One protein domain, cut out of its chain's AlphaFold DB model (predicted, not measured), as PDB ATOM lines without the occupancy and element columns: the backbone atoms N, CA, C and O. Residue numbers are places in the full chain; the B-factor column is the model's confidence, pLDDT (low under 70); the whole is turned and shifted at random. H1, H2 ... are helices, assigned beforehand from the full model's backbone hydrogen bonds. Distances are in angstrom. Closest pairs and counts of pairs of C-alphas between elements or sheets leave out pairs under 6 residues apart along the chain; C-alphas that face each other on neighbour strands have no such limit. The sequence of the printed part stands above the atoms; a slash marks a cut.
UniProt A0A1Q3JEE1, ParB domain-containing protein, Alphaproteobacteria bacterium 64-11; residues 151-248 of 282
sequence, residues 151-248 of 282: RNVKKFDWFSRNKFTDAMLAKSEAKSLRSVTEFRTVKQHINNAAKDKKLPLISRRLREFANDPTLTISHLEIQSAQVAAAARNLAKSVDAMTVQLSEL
ATOM      1  N   ARG A 151     168.488 171.986 162.617       96.44
ATOM      2  CA  ARG A 151     167.213 171.604 161.996       96.44
ATOM      3  C   ARG A 151     166.616 170.302 162.534       96.44
ATOM      4  O   ARG A 151     165.409 170.120 162.418       96.44
ATOM      5  N   ASN A 152     167.441 169.388 163.044       96.38
ATOM      6  CA  ASN A 152     166.981 168.140 163.642       96.38
ATOM      7  C   ASN A 152     166.661 168.363 165.118       96.38
ATOM      8  O   ASN A 152     165.594 167.964 165.564       96.38
ATOM      9  N   VAL A 153     167.542 169.064 165.843       97.12
ATOM     10  CA  VAL A 153     167.359 169.353 167.274       97.12
ATOM     11  C   VAL A 153     166.059 170.110 167.535       97.12
ATOM     12  O   VAL A 153     165.303 169.733 168.422       97.12
ATOM     13  N   LYS A 154     165.733 171.111 166.706       96.88
ATOM     14  CA  LYS A 154     164.466 171.858 166.803       96.88
ATOM     15  C   LYS A 154     163.205 171.000 166.675       96.88
ATOM     16  O   LYS A 154     162.136 171.474 167.035       96.88
ATOM     17  N   LYS A 155     163.308 169.796 166.106       96.44
ATOM     18  CA  LYS A 155     162.177 168.880 165.900       96.44
ATOM     19  C   LYS A 155     162.015 167.875 167.038       96.44
ATOM     20  O   LYS A 155     161.069 167.096 167.006       96.44
ATOM     21  N   PHE A 156     162.939 167.838 167.998       97.31
ATOM     22  CA  PHE A 156     162.804 166.963 169.156       97.31
ATOM     23  C   PHE A 156     161.700 167.494 170.074       97.31
ATOM     24  O   PHE A 156     161.678 168.674 170.409       97.31
ATOM     25  N   ASP A 157     160.804 166.604 170.484       96.44
ATOM     26  CA  ASP A 157     159.631 166.879 171.322       96.44
ATOM     27  C   ASP A 157     159.977 167.534 172.669       96.44
ATOM     28  O   ASP A 157     159.281 168.433 173.135       96.44
ATOM     29  N   TRP A 158     161.080 167.114 173.284       96.19
ATOM     30  CA  TRP A 158     161.560 167.636 174.561       96.19
ATOM     31  C   TRP A 158     162.350 168.948 174.429       96.19
ATOM     32  O   TRP A 158     162.618 169.603 175.441       96.19
ATOM     33  N   PHE A 159     162.781 169.323 173.219       97.81
ATOM     34  CA  PHE A 159     163.735 170.412 173.042       97.81
ATOM     35  C   PHE A 159     163.061 171.778 173.153       97.81
ATOM     36  O   PHE A 159     162.152 172.136 172.410       97.81
ATOM     37  N   SER A 160     163.599 172.604 174.044       97.12
ATOM     38  CA  SER A 160     163.317 174.033 174.099       97.12
ATOM     39  C   SER A 160     164.639 174.776 174.061       97.12
ATOM     40  O   SER A 160     165.512 174.512 174.889       97.12
ATOM     41  N   ARG A 161     164.774 175.732 173.131       96.75
ATOM     42  CA  ARG A 161     165.992 176.541 172.973       96.75
ATOM     43  C   ARG A 161     166.445 177.132 174.306       96.75
ATOM     44  O   ARG A 161     167.603 176.986 174.666       96.75
ATOM     45  N   ASN A 162     165.520 177.743 175.040       97.12
ATOM     46  CA  ASN A 162     165.818 178.414 176.299       97.12
ATOM     47  C   ASN A 162     166.189 177.417 177.405       97.12
ATOM     48  O   ASN A 162     167.236 177.571 178.022       97.12
ATOM     49  N   LYS A 163     165.399 176.350 177.598       96.81
ATOM     50  CA  LYS A 163     165.714 175.330 178.618       96.81
ATOM     51  C   LYS A 163     167.062 174.658 178.351       96.81
ATOM     52  O   LYS A 163     167.825 174.418 179.277       96.81
ATOM     53  N   PHE A 164     167.372 174.380 177.083       97.50
ATOM     54  CA  PHE A 164     168.656 173.801 176.704       97.50
ATOM     55  C   PHE A 164     169.811 174.783 176.927       97.50
ATOM     56  O   PHE A 164     170.848 174.384 177.439       97.50
ATOM     57  N   THR A 165     169.646 176.066 176.586       97.31
ATOM     58  CA  THR A 165     170.661 177.089 176.877       97.31
ATOM     59  C   THR A 165     170.922 177.219 178.379       97.31
ATOM     60  O   THR A 165     172.086 177.243 178.766       97.31
ATOM     61  N   ASP A 166     169.878 177.222 179.211       96.56
ATOM     62  CA  ASP A 166     170.009 177.274 180.676       96.56
ATOM     63  C   ASP A 166     170.788 176.054 181.203       96.56
ATOM     64  O   ASP A 166     171.734 176.198 181.977       96.56
ATOM     65  N   ALA A 167     170.474 174.855 180.703       95.75
ATOM     66  CA  ALA A 167     171.199 173.632 181.049       95.75
ATOM     67  C   ALA A 167     172.685 173.675 180.646       95.75
ATOM     68  O   ALA A 167     173.554 173.216 181.388       95.75
ATOM     69  N   MET A 168     173.002 174.231 179.472       96.00
ATOM     70  CA  MET A 168     174.392 174.357 179.023       96.00
ATOM     71  C   MET A 168     175.176 175.391 179.838       96.00
ATOM     72  O   MET A 168     176.369 175.192 180.063       96.00
ATOM     73  N   LEU A 169     174.530 176.472 180.291       93.94
ATOM     74  CA  LEU A 169     175.145 177.450 181.195       93.94
ATOM     75  C   LEU A 169     175.504 176.792 182.532       93.94
ATOM     76  O   LEU A 169     176.668 176.828 182.925       93.94
ATOM     77  N   ALA A 170     174.557 176.074 183.143       92.44
ATOM     78  CA  ALA A 170     174.793 175.342 184.390       92.44
ATOM     79  C   ALA A 170     175.948 174.330 184.266       92.44
ATOM     80  O   ALA A 170     176.783 174.203 185.159       92.44
ATOM     81  N   LYS A 171     176.059 173.638 183.125       92.12
ATOM     82  CA  LYS A 171     177.195 172.743 182.846       92.12
ATOM     83  C   LYS A 171     178.530 173.461 182.693       92.12
ATOM     84  O   LYS A 171     179.561 172.892 183.051       92.12
ATOM     85  N   SER A 172     178.525 174.657 182.110       89.94
ATOM     86  CA  SER A 172     179.731 175.475 181.981       89.94
ATOM     87  C   SER A 172     180.234 175.911 183.355       89.94
ATOM     88  O   SER A 172     181.433 175.848 183.611       89.94
ATOM     89  N   GLU A 173     179.327 176.300 184.250       86.75
ATOM     90  CA  GLU A 173     179.645 176.661 185.638       86.75
ATOM     91  C   GLU A 173     180.135 175.447 186.441       86.75
ATOM     92  O   GLU A 173     181.142 175.528 187.145       86.75
ATOM     93  N   ALA A 174     179.500 174.285 186.252       86.00
ATOM     94  CA  ALA A 174     179.898 173.016 186.864       86.00
ATOM     95  C   ALA A 174     181.190 172.403 186.277       86.00
ATOM     96  O   ALA A 174     181.627 171.349 186.735       86.00
ATOM     97  N   LYS A 175     181.812 173.036 185.268       82.69
ATOM     98  CA  LYS A 175     183.023 172.564 184.557       82.69
ATOM     99  C   LYS A 175     182.879 171.205 183.856       82.69
ATOM    100  O   LYS A 175     183.878 170.587 183.486       82.69
ATOM    101  N   SER A 176     181.650 170.758 183.609       82.00
ATOM    102  CA  SER A 176     181.363 169.566 182.798       82.00
ATOM    103  C   SER A 176     181.584 169.812 181.304       82.00
ATOM    104  O   SER A 176     181.808 168.871 180.544       82.00
ATOM    105  N   LEU A 177     181.533 171.083 180.896       83.62
ATOM    106  CA  LEU A 177     182.052 171.575 179.623       83.62
ATOM    107  C   LEU A 177     183.446 172.160 179.874       83.62
ATOM    108  O   LEU A 177     183.593 173.158 180.577       83.62
ATOM    109  N   ARG A 178     184.474 171.531 179.305       81.56
ATOM    110  CA  ARG A 178     185.876 171.957 179.410       81.56
ATOM    111  C   ARG A 178     186.162 173.168 178.531       81.56
ATOM    112  O   ARG A 178     187.018 173.982 178.865       81.56
ATOM    113  N   SER A 179     185.480 173.269 177.391       88.19
ATOM    114  CA  SER A 179     185.673 174.353 176.428       88.19
ATOM    115  C   SER A 179     184.401 174.636 175.637       88.19
ATOM    116  O   SER A 179     183.680 173.727 175.236       88.19
ATOM    117  N   VAL A 180     184.180 175.907 175.292       89.12
ATOM    118  CA  VAL A 180     183.089 176.324 174.392       89.12
ATOM    119  C   VAL A 180     183.174 175.655 173.014       89.12
ATOM    120  O   VAL A 180     182.158 175.455 172.355       89.12
ATOM    121  N   THR A 181     184.374 175.245 172.587       90.56
ATOM    122  CA  THR A 181     184.583 174.548 171.309       90.56
ATOM    123  C   THR A 181     183.943 173.162 171.270       90.56
ATOM    124  O   THR A 181     183.731 172.622 170.186       90.56
ATOM    125  N   GLU A 182     183.579 172.592 172.418       91.12
ATOM    126  CA  GLU A 182     182.950 171.277 172.495       91.12
ATOM    127  C   GLU A 182     181.557 171.233 171.849       91.12
ATOM    128  O   GLU A 182     181.130 170.178 171.374       91.12
ATOM    129  N   PHE A 183     180.872 172.374 171.704       95.00
ATOM    130  CA  PHE A 183     179.619 172.437 170.942       95.00
ATOM    131  C   PHE A 183     179.800 172.063 169.462       95.00
ATOM    132  O   PHE A 183     178.859 171.572 168.831       95.00
ATOM    133  N   ARG A 184     181.015 172.203 168.909       93.62
ATOM    134  CA  ARG A 184     181.356 171.712 167.562       93.62
ATOM    135  C   ARG A 184     181.290 170.187 167.502       93.62
ATOM    136  O   ARG A 184     180.744 169.635 166.548       93.62
ATOM    137  N   THR A 185     181.765 169.514 168.546       92.00
ATOM    138  CA  THR A 185     181.702 168.054 168.689       92.00
ATOM    139  C   THR A 185     180.260 167.584 168.882       92.00
ATOM    140  O   THR A 185     179.811 166.670 168.190       92.00
ATOM    141  N   VAL A 186     179.474 168.275 169.719       94.75
ATOM    142  CA  VAL A 186     178.023 168.027 169.852       94.75
ATOM    143  C   VAL A 186     177.338 168.098 168.482       94.75
ATOM    144  O   VAL A 186     176.606 167.186 168.085       94.75
ATOM    145  N   LYS A 187     177.628 169.152 167.708       95.25
ATOM    146  CA  LYS A 187     177.113 169.321 166.344       95.25
ATOM    147  C   LYS A 187     177.542 168.186 165.413       95.25
ATOM    148  O   LYS A 187     176.734 167.716 164.610       95.25
ATOM    149  N   GLN A 188     178.786 167.732 165.515       93.19
ATOM    150  CA  GLN A 188     179.296 166.606 164.738       93.19
ATOM    151  C   GLN A 188     178.544 165.305 165.053       93.19
ATOM    152  O   GLN A 188     178.133 164.612 164.120       93.19
ATOM    153  N   HIS A 189     178.282 165.000 166.328       93.56
ATOM    154  CA  HIS A 189     177.493 163.827 166.721       93.56
ATOM    155  C   HIS A 189     176.064 163.878 166.174       93.56
ATOM    156  O   HIS A 189     175.590 162.887 165.617       93.56
ATOM    157  N   ILE A 190     175.408 165.041 166.244       94.75
ATOM    158  CA  ILE A 190     174.075 165.253 165.658       94.75
ATOM    159  C   ILE A 190     174.097 164.990 164.148       94.75
ATOM    160  O   ILE A 190     173.257 164.248 163.633       94.75
ATOM    161  N   ASN A 191     175.075 165.553 163.435       93.38
ATOM    162  CA  ASN A 191     175.206 165.377 161.991       93.38
ATOM    163  C   ASN A 191     175.454 163.910 161.606       93.38
ATOM    164  O   ASN A 191     174.845 163.419 160.654       93.38
ATOM    165  N   ASN A 192     176.321 163.203 162.334       90.69
ATOM    166  CA  ASN A 192     176.615 161.791 162.087       90.69
ATOM    167  C   ASN A 192     175.388 160.910 162.356       90.69
ATOM    168  O   ASN A 192     175.021 160.088 161.521       90.69
ATOM    169  N   ALA A 193     174.690 161.141 163.467       91.69
ATOM    170  CA  ALA A 193     173.465 160.418 163.789       91.69
ATOM    171  C   ALA A 193     172.363 160.643 162.745       91.69
ATOM    172  O   ALA A 193     171.697 159.690 162.344       91.69
ATOM    173  N   ALA A 194     172.186 161.879 162.267       92.19
ATOM    174  CA  ALA A 194     171.224 162.192 161.212       92.19
ATOM    175  C   ALA A 194     171.544 161.440 159.913       92.19
ATOM    176  O   ALA A 194     170.665 160.830 159.306       92.19
ATOM    177  N   LYS A 195     172.820 161.443 159.521       89.44
ATOM    178  CA  LYS A 195     173.322 160.734 158.344       89.44
ATOM    179  C   LYS A 195     173.108 159.218 158.412       89.44
ATOM    180  O   LYS A 195     172.858 158.602 157.382       89.44
ATOM    181  N   ASP A 196     173.180 158.635 159.604       88.00
ATOM    182  CA  ASP A 196     173.051 157.186 159.809       88.00
ATOM    183  C   ASP A 196     171.646 156.776 160.266       88.00
ATOM    184  O   ASP A 196     171.455 155.671 160.770       88.00
ATOM    185  N   LYS A 197     170.662 157.673 160.105       91.31
ATOM    186  CA  LYS A 197     169.250 157.466 160.467       91.31
ATOM    187  C   LYS A 197     169.038 157.106 161.950       91.31
ATOM    188  O   LYS A 197     168.067 156.450 162.308       91.31
ATOM    189  N   LYS A 198     169.914 157.590 162.837       92.88
ATOM    190  CA  LYS A 198     169.895 157.376 164.299       92.88
ATOM    191  C   LYS A 198     169.414 158.607 165.078       92.88
ATOM    192  O   LYS A 198     169.837 158.834 166.212       92.88
ATOM    193  N   LEU A 199     168.516 159.402 164.488       94.19
ATOM    194  CA  LEU A 199     167.939 160.593 165.130       94.19
ATOM    195  C   LEU A 199     167.273 160.310 166.495       94.19
ATOM    196  O   LEU A 199     167.525 161.079 167.422       94.19
ATOM    197  N   PRO A 200     166.499 159.220 166.682       95.00
ATOM    198  CA  PRO A 200     165.904 158.922 167.988       95.00
ATOM    199  C   PRO A 200     166.951 158.681 169.083       95.00
ATOM    200  O   PRO A 200     166.806 159.161 170.205       95.00
ATOM    201  N   LEU A 201     168.049 157.995 168.744       93.56
ATOM    202  CA  LEU A 201     169.119 157.692 169.693       93.56
ATOM    203  C   LEU A 201     169.873 158.957 170.125       93.56
ATOM    204  O   LEU A 201     170.104 159.143 171.320       93.56
ATOM    205  N   ILE A 202     170.240 159.830 169.179       95.75
ATOM    206  CA  ILE A 202     170.913 161.091 169.529       95.75
ATOM    207  C   ILE A 202     169.972 162.047 170.262       95.75
ATOM    208  O   ILE A 202     170.426 162.743 171.160       95.75
ATOM    209  N   SER A 203     168.671 162.046 169.948       97.12
ATOM    210  CA  SER A 203     167.668 162.818 170.692       97.12
ATOM    211  C   SER A 203     167.655 162.412 172.166       97.12
ATOM    212  O   SER A 203     167.803 163.265 173.039       97.12
ATOM    213  N   ARG A 204     167.579 161.101 172.446       96.44
ATOM    214  CA  ARG A 204     167.615 160.569 173.815       96.44
ATOM    215  C   ARG A 204     168.906 160.954 174.545       96.44
ATOM    216  O   ARG A 204     168.842 161.511 175.635       96.44
ATOM    217  N   ARG A 205     170.067 160.729 173.924       95.44
ATOM    218  CA  ARG A 205     171.373 161.050 174.530       95.44
ATOM    219  C   ARG A 205     171.577 162.543 174.752       95.44
ATOM    220  O   ARG A 205     172.142 162.930 175.765       95.44
ATOM    221  N   LEU A 206     171.107 163.389 173.835       96.56
ATOM    222  CA  LEU A 206     171.191 164.841 173.982       96.56
ATOM    223  C   LEU A 206     170.275 165.349 175.104       96.56
ATOM    224  O   LEU A 206     170.651 166.287 175.804       96.56
ATOM    225  N   ARG A 207     169.116 164.708 175.314       97.12
ATOM    226  CA  ARG A 207     168.229 164.975 176.455       97.12
ATOM    227  C   ARG A 207     168.881 164.591 177.779       97.12
ATOM    228  O   ARG A 207     168.880 165.394 178.703       97.12
ATOM    229  N   GLU A 208     169.427 163.380 177.864       94.81
ATOM    230  CA  GLU A 208     170.158 162.896 179.044       94.81
ATOM    231  C   GLU A 208     171.337 163.820 179.351       94.81
ATOM    232  O   GLU A 208     171.446 164.326 180.462       94.81
ATOM    233  N   PHE A 209     172.143 164.135 178.330       94.31
ATOM    234  CA  PHE A 209     173.236 165.088 178.436       94.31
ATOM    235  C   PHE A 209     172.752 166.431 178.979       94.31
ATOM    236  O   PHE A 209     173.339 166.919 179.929       94.31
ATOM    237  N   ALA A 210     171.680 167.020 178.442       94.19
ATOM    238  CA  ALA A 210     171.157 168.292 178.942       94.19
ATOM    239  C   ALA A 210     170.668 168.226 180.399       94.19
ATOM    240  O   ALA A 210     170.848 169.192 181.134       94.19
ATOM    241  N   ASN A 211     170.063 167.115 180.816       93.56
ATOM    242  CA  ASN A 211     169.417 167.006 182.125       93.56
ATOM    243  C   ASN A 211     170.361 166.588 183.257       93.56
ATOM    244  O   ASN A 211     170.065 166.880 184.410       93.56
ATOM    245  N   ASP A 212     171.462 165.904 182.952       89.75
ATOM    246  CA  ASP A 212     172.428 165.451 183.952       89.75
ATOM    247  C   ASP A 212     173.709 166.289 183.860       89.75
ATOM    248  O   ASP A 212     174.474 166.125 182.903       89.75
ATOM    249  N   PRO A 213     173.992 167.170 184.840       84.62
ATOM    250  CA  PRO A 213     175.188 168.002 184.843       84.62
ATOM    251  C   PRO A 213     176.492 167.206 184.750       84.62
ATOM    252  O   PRO A 213     177.427 167.711 184.139       84.62
ATOM    253  N   THR A 214     176.555 165.974 185.261       85.31
ATOM    254  CA  THR A 214     177.780 165.158 185.325       85.31
ATOM    255  C   THR A 214     178.183 164.555 183.979       85.31
ATOM    256  O   THR A 214     179.360 164.272 183.750       85.31
ATOM    257  N   LEU A 215     177.229 164.401 183.053       89.19
ATOM    258  CA  LEU A 215     177.503 163.831 181.739       89.19
ATOM    259  C   LEU A 215     178.348 164.775 180.882       89.19
ATOM    260  O   LEU A 215     178.019 165.954 180.697       89.19
ATOM    261  N   THR A 216     179.408 164.217 180.305       89.44
ATOM    262  CA  THR A 216     180.303 164.896 179.362       89.44
ATOM    263  C   THR A 216     179.909 164.582 177.917       89.44
ATOM    264  O   THR A 216     178.998 163.795 177.652       89.44
ATOM    265  N   ILE A 217     180.586 165.203 176.948       88.94
ATOM    266  CA  ILE A 217     180.261 165.042 175.520       88.94
ATOM    267  C   ILE A 217     180.452 163.610 175.021       88.94
ATOM    268  O   ILE A 217     179.755 163.222 174.086       88.94
ATOM    269  N   SER A 218     181.303 162.801 175.662       86.88
ATOM    270  CA  SER A 218     181.471 161.391 175.291       86.88
ATOM    271  C   SER A 218     180.162 160.600 175.393       86.88
ATOM    272  O   SER A 218     179.944 159.651 174.643       86.88
ATOM    273  N   HIS A 219     179.210 161.043 176.224       89.75
ATOM    274  CA  HIS A 219     177.865 160.459 176.284       89.75
ATOM    275  C   HIS A 219     177.113 160.527 174.947       89.75
ATOM    276  O   HIS A 219     176.239 159.707 174.657       89.75
ATOM    277  N   LEU A 220     177.453 161.480 174.079       90.19
ATOM    278  CA  LEU A 220     176.834 161.645 172.765       90.19
ATOM    279  C   LEU A 220     177.431 160.714 171.695       90.19
ATOM    280  O   LEU A 220     176.906 160.646 170.580       90.19
ATOM    281  N   GLU A 221     178.491 159.967 172.014       85.75
ATOM    282  CA  GLU A 221     179.215 159.120 171.064       85.75
ATOM    283  C   GLU A 221     178.436 157.867 170.658       85.75
ATOM    284  O   GLU A 221     178.239 156.928 171.431       85.75
ATOM    285  N   ILE A 222     178.043 157.791 169.391       81.25
ATOM    286  CA  ILE A 222     177.391 156.608 168.828       81.25
ATOM    287  C   ILE A 222     178.446 155.813 168.047       81.25
ATOM    288  O   ILE A 222     178.743 156.154 166.902       81.25
ATOM    289  N   GLN A 223     178.999 154.748 168.647       70.62
ATOM    290  CA  GLN A 223     180.105 153.947 168.079       70.62
ATOM    291  C   GLN A 223     179.862 153.520 166.621       70.62
ATOM    292  O   GLN A 223     180.703 153.714 165.745       70.62
ATOM    293  N   SER A 224     178.662 153.023 166.314       62.62
ATOM    294  CA  SER A 224     178.308 152.591 164.957       62.62
ATOM    295  C   SER A 224     178.155 153.744 163.953       62.62
ATOM    296  O   SER A 224     178.148 153.497 162.752       62.62
ATOM    297  N   ALA A 225     178.015 154.991 164.412       60.28
ATOM    298  CA  ALA A 225     177.957 156.168 163.545       60.28
ATOM    299  C   ALA A 225     179.348 156.743 163.232       60.28
ATOM    300  O   ALA A 225     179.581 157.288 162.155       60.28
ATOM    301  N   GLN A 226     180.305 156.590 164.150       60.94
ATOM    302  CA  GLN A 226     181.684 157.024 163.933       60.94
ATOM    303  C   GLN A 226     182.396 156.150 162.899       60.94
ATOM    304  O   GLN A 226     183.028 156.692 161.998       60.94
ATOM    305  N   VAL A 227     182.227 154.823 162.964       68.94
ATOM    306  CA  VAL A 227     182.786 153.899 161.961       68.94
ATOM    307  C   VAL A 227     182.202 154.185 160.575       68.94
ATOM    308  O   VAL A 227     182.946 154.295 159.606       68.94
ATOM    309  N   ALA A 228     180.888 154.410 160.476       69.56
ATOM    310  CA  ALA A 228     180.239 154.769 159.214       69.56
ATOM    311  C   ALA A 228     180.678 156.152 158.688       69.56
ATOM    312  O   ALA A 228     180.837 156.349 157.483       69.56
ATOM    313  N   ALA A 229     180.886 157.135 159.568       68.12
ATOM    314  CA  ALA A 229     181.418 158.443 159.188       68.12
ATOM    315  C   ALA A 229     182.880 158.360 158.717       68.12
ATOM    316  O   ALA A 229     183.200 158.928 157.675       68.12
ATOM    317  N   ALA A 230     183.735 157.625 159.434       75.50
ATOM    318  CA  ALA A 230     185.127 157.394 159.060       75.50
ATOM    319  C   ALA A 230     185.226 156.662 157.714       75.50
ATOM    320  O   ALA A 230     185.926 157.133 156.822       75.50
ATOM    321  N   ALA A 231     184.443 155.594 157.526       81.44
ATOM    322  CA  ALA A 231     184.379 154.858 156.266       81.44
ATOM    323  C   ALA A 231     183.945 155.752 155.093       81.44
ATOM    324  O   ALA A 231     184.562 155.715 154.034       81.44
ATOM    325  N   ARG A 232     182.930 156.610 155.278       83.31
ATOM    326  CA  ARG A 232     182.494 157.555 154.234       83.31
ATOM    327  C   ARG A 232     183.521 158.631 153.916       83.31
ATOM    328  O   ARG A 232     183.646 159.006 152.757       83.31
ATOM    329  N   ASN A 233     184.201 159.172 154.923       86.81
ATOM    330  CA  ASN A 233     185.240 160.175 154.692       86.81
ATOM    331  C   ASN A 233     186.416 159.559 153.930       86.81
ATOM    332  O   ASN A 233     186.872 160.153 152.962       86.81
ATOM    333  N   LEU A 234     186.834 158.349 154.313       88.62
ATOM    334  CA  LEU A 234     187.861 157.604 153.594       88.62
ATOM    335  C   LEU A 234     187.433 157.314 152.149       88.62
ATOM    336  O   LEU A 234     188.217 157.549 151.241       88.62
ATOM    337  N   ALA A 235     186.181 156.897 151.926       88.38
ATOM    338  CA  ALA A 235     185.645 156.685 150.581       88.38
ATOM    339  C   ALA A 235     185.716 157.958 149.721       88.38
ATOM    340  O   ALA A 235     186.228 157.908 148.615       88.38
ATOM    341  N   LYS A 236     185.318 159.120 150.260       91.94
ATOM    342  CA  LYS A 236     185.435 160.403 149.542       91.94
ATOM    343  C   LYS A 236     186.875 160.770 149.187       91.94
ATOM    344  O   LYS A 236     187.108 161.338 148.127       91.94
ATOM    345  N   SER A 237     187.825 160.504 150.085       91.44
ATOM    346  CA  SER A 237     189.247 160.732 149.810       91.44
ATOM    347  C   SER A 237     189.764 159.799 148.718       91.44
ATOM    348  O   SER A 237     190.530 160.246 147.872       91.44
ATOM    349  N   VAL A 238     189.322 158.538 148.715       91.81
ATOM    350  CA  VAL A 238     189.629 157.583 147.646       91.81
ATOM    351  C   VAL A 238     189.040 158.062 146.319       91.81
ATOM    352  O   VAL A 238     189.790 158.154 145.359       91.81
ATOM    353  N   ASP A 239     187.766 158.464 146.279       92.12
ATOM    354  CA  ASP A 239     187.117 158.976 145.061       92.12
ATOM    355  C   ASP A 239     187.869 160.187 144.485       92.12
ATOM    356  O   ASP A 239     188.154 160.240 143.290       92.12
ATOM    357  N   ALA A 240     188.234 161.151 145.339       92.81
ATOM    358  CA  ALA A 240     188.983 162.336 144.925       92.81
ATOM    359  C   ALA A 240     190.366 161.978 144.359       92.81
ATOM    360  O   ALA A 240     190.772 162.521 143.335       92.81
ATOM    361  N   MET A 241     191.070 161.043 145.001       91.50
ATOM    362  CA  MET A 241     192.376 160.572 144.541       91.50
ATOM    363  C   MET A 241     192.269 159.782 143.233       91.50
ATOM    364  O   MET A 241     193.123 159.926 142.367       91.50
ATOM    365  N   THR A 242     191.214 158.983 143.050       92.00
ATOM    366  CA  THR A 242     190.957 158.275 141.790       92.00
ATOM    367  C   THR A 242     190.761 159.248 140.634       92.00
ATOM    368  O   THR A 242     191.351 159.029 139.582       92.00
ATOM    369  N   VAL A 243     190.004 160.335 140.830       93.94
ATOM    370  CA  VAL A 243     189.844 161.383 139.805       93.94
ATOM    371  C   VAL A 243     191.194 162.018 139.466       93.94
ATOM    372  O   VAL A 243     191.575 162.034 138.299       93.94
ATOM    373  N   GLN A 244     191.960 162.437 140.478       92.38
ATOM    374  CA  GLN A 244     193.282 163.045 140.274       92.38
ATOM    375  C   GLN A 244     194.245 162.128 139.512       92.38
ATOM    376  O   GLN A 244     194.946 162.594 138.624       92.38
ATOM    377  N   LEU A 245     194.268 160.831 139.831       89.44
ATOM    378  CA  LEU A 245     195.121 159.862 139.138       89.44
ATOM    379  C   LEU A 245     194.626 159.532 137.728       89.44
ATOM    380  O   LEU A 245     195.439 159.204 136.875       89.44
ATOM    381  N   SER A 246     193.317 159.603 137.473       88.00
ATOM    382  CA  SER A 246     192.762 159.367 136.133       88.00
ATOM    383  C   SER A 246     193.008 160.517 135.158       88.00
ATOM    384  O   SER A 246     193.016 160.297 133.953       88.00
ATOM    385  N   GLU A 247     193.201 161.729 135.678       91.06
ATOM    386  CA  GLU A 247     193.493 162.940 134.903       91.06
ATOM    387  C   GLU A 247     195.001 163.234 134.818       91.06
ATOM    388  O   GLU A 247     195.398 164.210 134.186       91.06
ATOM    389  N   LEU A 248     195.841 162.420 135.465       88.00
ATOM    390  CA  LEU A 248     197.285 162.622 135.513       88.00
ATOM    391  C   LEU A 248     197.933 162.229 134.180       88.00
ATOM    392  O   LEU A 248     197.795 161.092 133.728       88.00
TER     393      LEU A 248
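AT A GLANCE: This is residues 151 to 248 of the 282 residues of the protein "ParB domain-containing protein" of Alphaproteobacteria bacterium 64-11 (UniProt A0A1Q3JEE1). A small, compact head made by H1, H2, H3 and H4 has one long helix, H5, running out of it as an arm; residues 230 to 248, of which 230 to 246 belong to H5, stick out and stand free. In the head, H2 and H3 fold back on each other as a helical hairpin, H1 packs on H3 near that helix's last residues, and the short H4 packs on both H2 and H3. The printed part has 98 residues, with five named helices in the order H1, H2, H3, H4, H5 and no named strand, and its class is all helix. The whole is loose, with a radius of gyration of the C-alphas of 16.8 A, and it spans 55 by 27 by 21 A, the arm making the length.

IN THESE COORDINATES: The printed part begins at Arg 151, and H1 follows at residues 161 to 173, 18.6 A from first to last C-alpha, with C-alpha 161 at (165.992, 176.541, 172.973). H2, residues 182 to 195, is 20.1 A long. H3, residues 199 to 211, is 18.2 A long and begins with C-alpha 199 at (167.939, 160.593, 165.130). H4 has four residues, 217 to 220, and is 5.6 A long. H5, residues 223 to 246, is the longest at 34.8 A and ends with C-alpha 246 at (192.762, 159.367, 136.133).

HOW THE PARTS SIT: H2 and H3 are the hubs, touching three other helices each. They touch as a hairpin, at a shallow tilt of 25 degrees and opposite ways, through residues 189 to 193 and 199 to 202 alone; the closest C-alphas, of Ala 193 and Leu 199, are 5.7 A apart. H1 touches H3 with residues 164 to 168 alone, at a steep tilt of 53 degrees, the same way; the C-alphas of Ala 167 and Ala 210 are closest at 5.7 A. H4 touches H3, closest at the C-alphas of Arg 205 and Leu 220, 5.8 A apart. H4 also touches H2, closest at the C-alphas of His 189 and Leu 220, 6.5 A apart. H5 touches H2 with residues 225 to 229 alone, about perpendicular at 80 degrees; the C-alphas of Asn 192 and Ala 225 are closest at 6.0 A. The helix packing is mostly crossed, but only just, with 1 of 3 tilted pairs shallow. H1 is apart from H2, H4 and H5, and H5 is apart from H3 and H4. Every O i to N i+4 pair is within hydrogen-bond range in H1, H2 and H3, and 19 of 20 in H5; H4 is too short for such a pair.

THE WHOLE: The C-alphas of Ala 170 and Leu 248, the two farthest apart, are 55.3 A apart. Without residues 230 to 248 the body spans 34 by 25 by 18 A, with a radius of gyration of 12.1 A. The printed part has no cut. The links from H2 to H3, H3 to H4 and H4 to H5 are tight, the link from H1 to H2 is short, and no link is long. The mean pLDDT of the printed part is 89.8, and residues 224 to 229 are under 70.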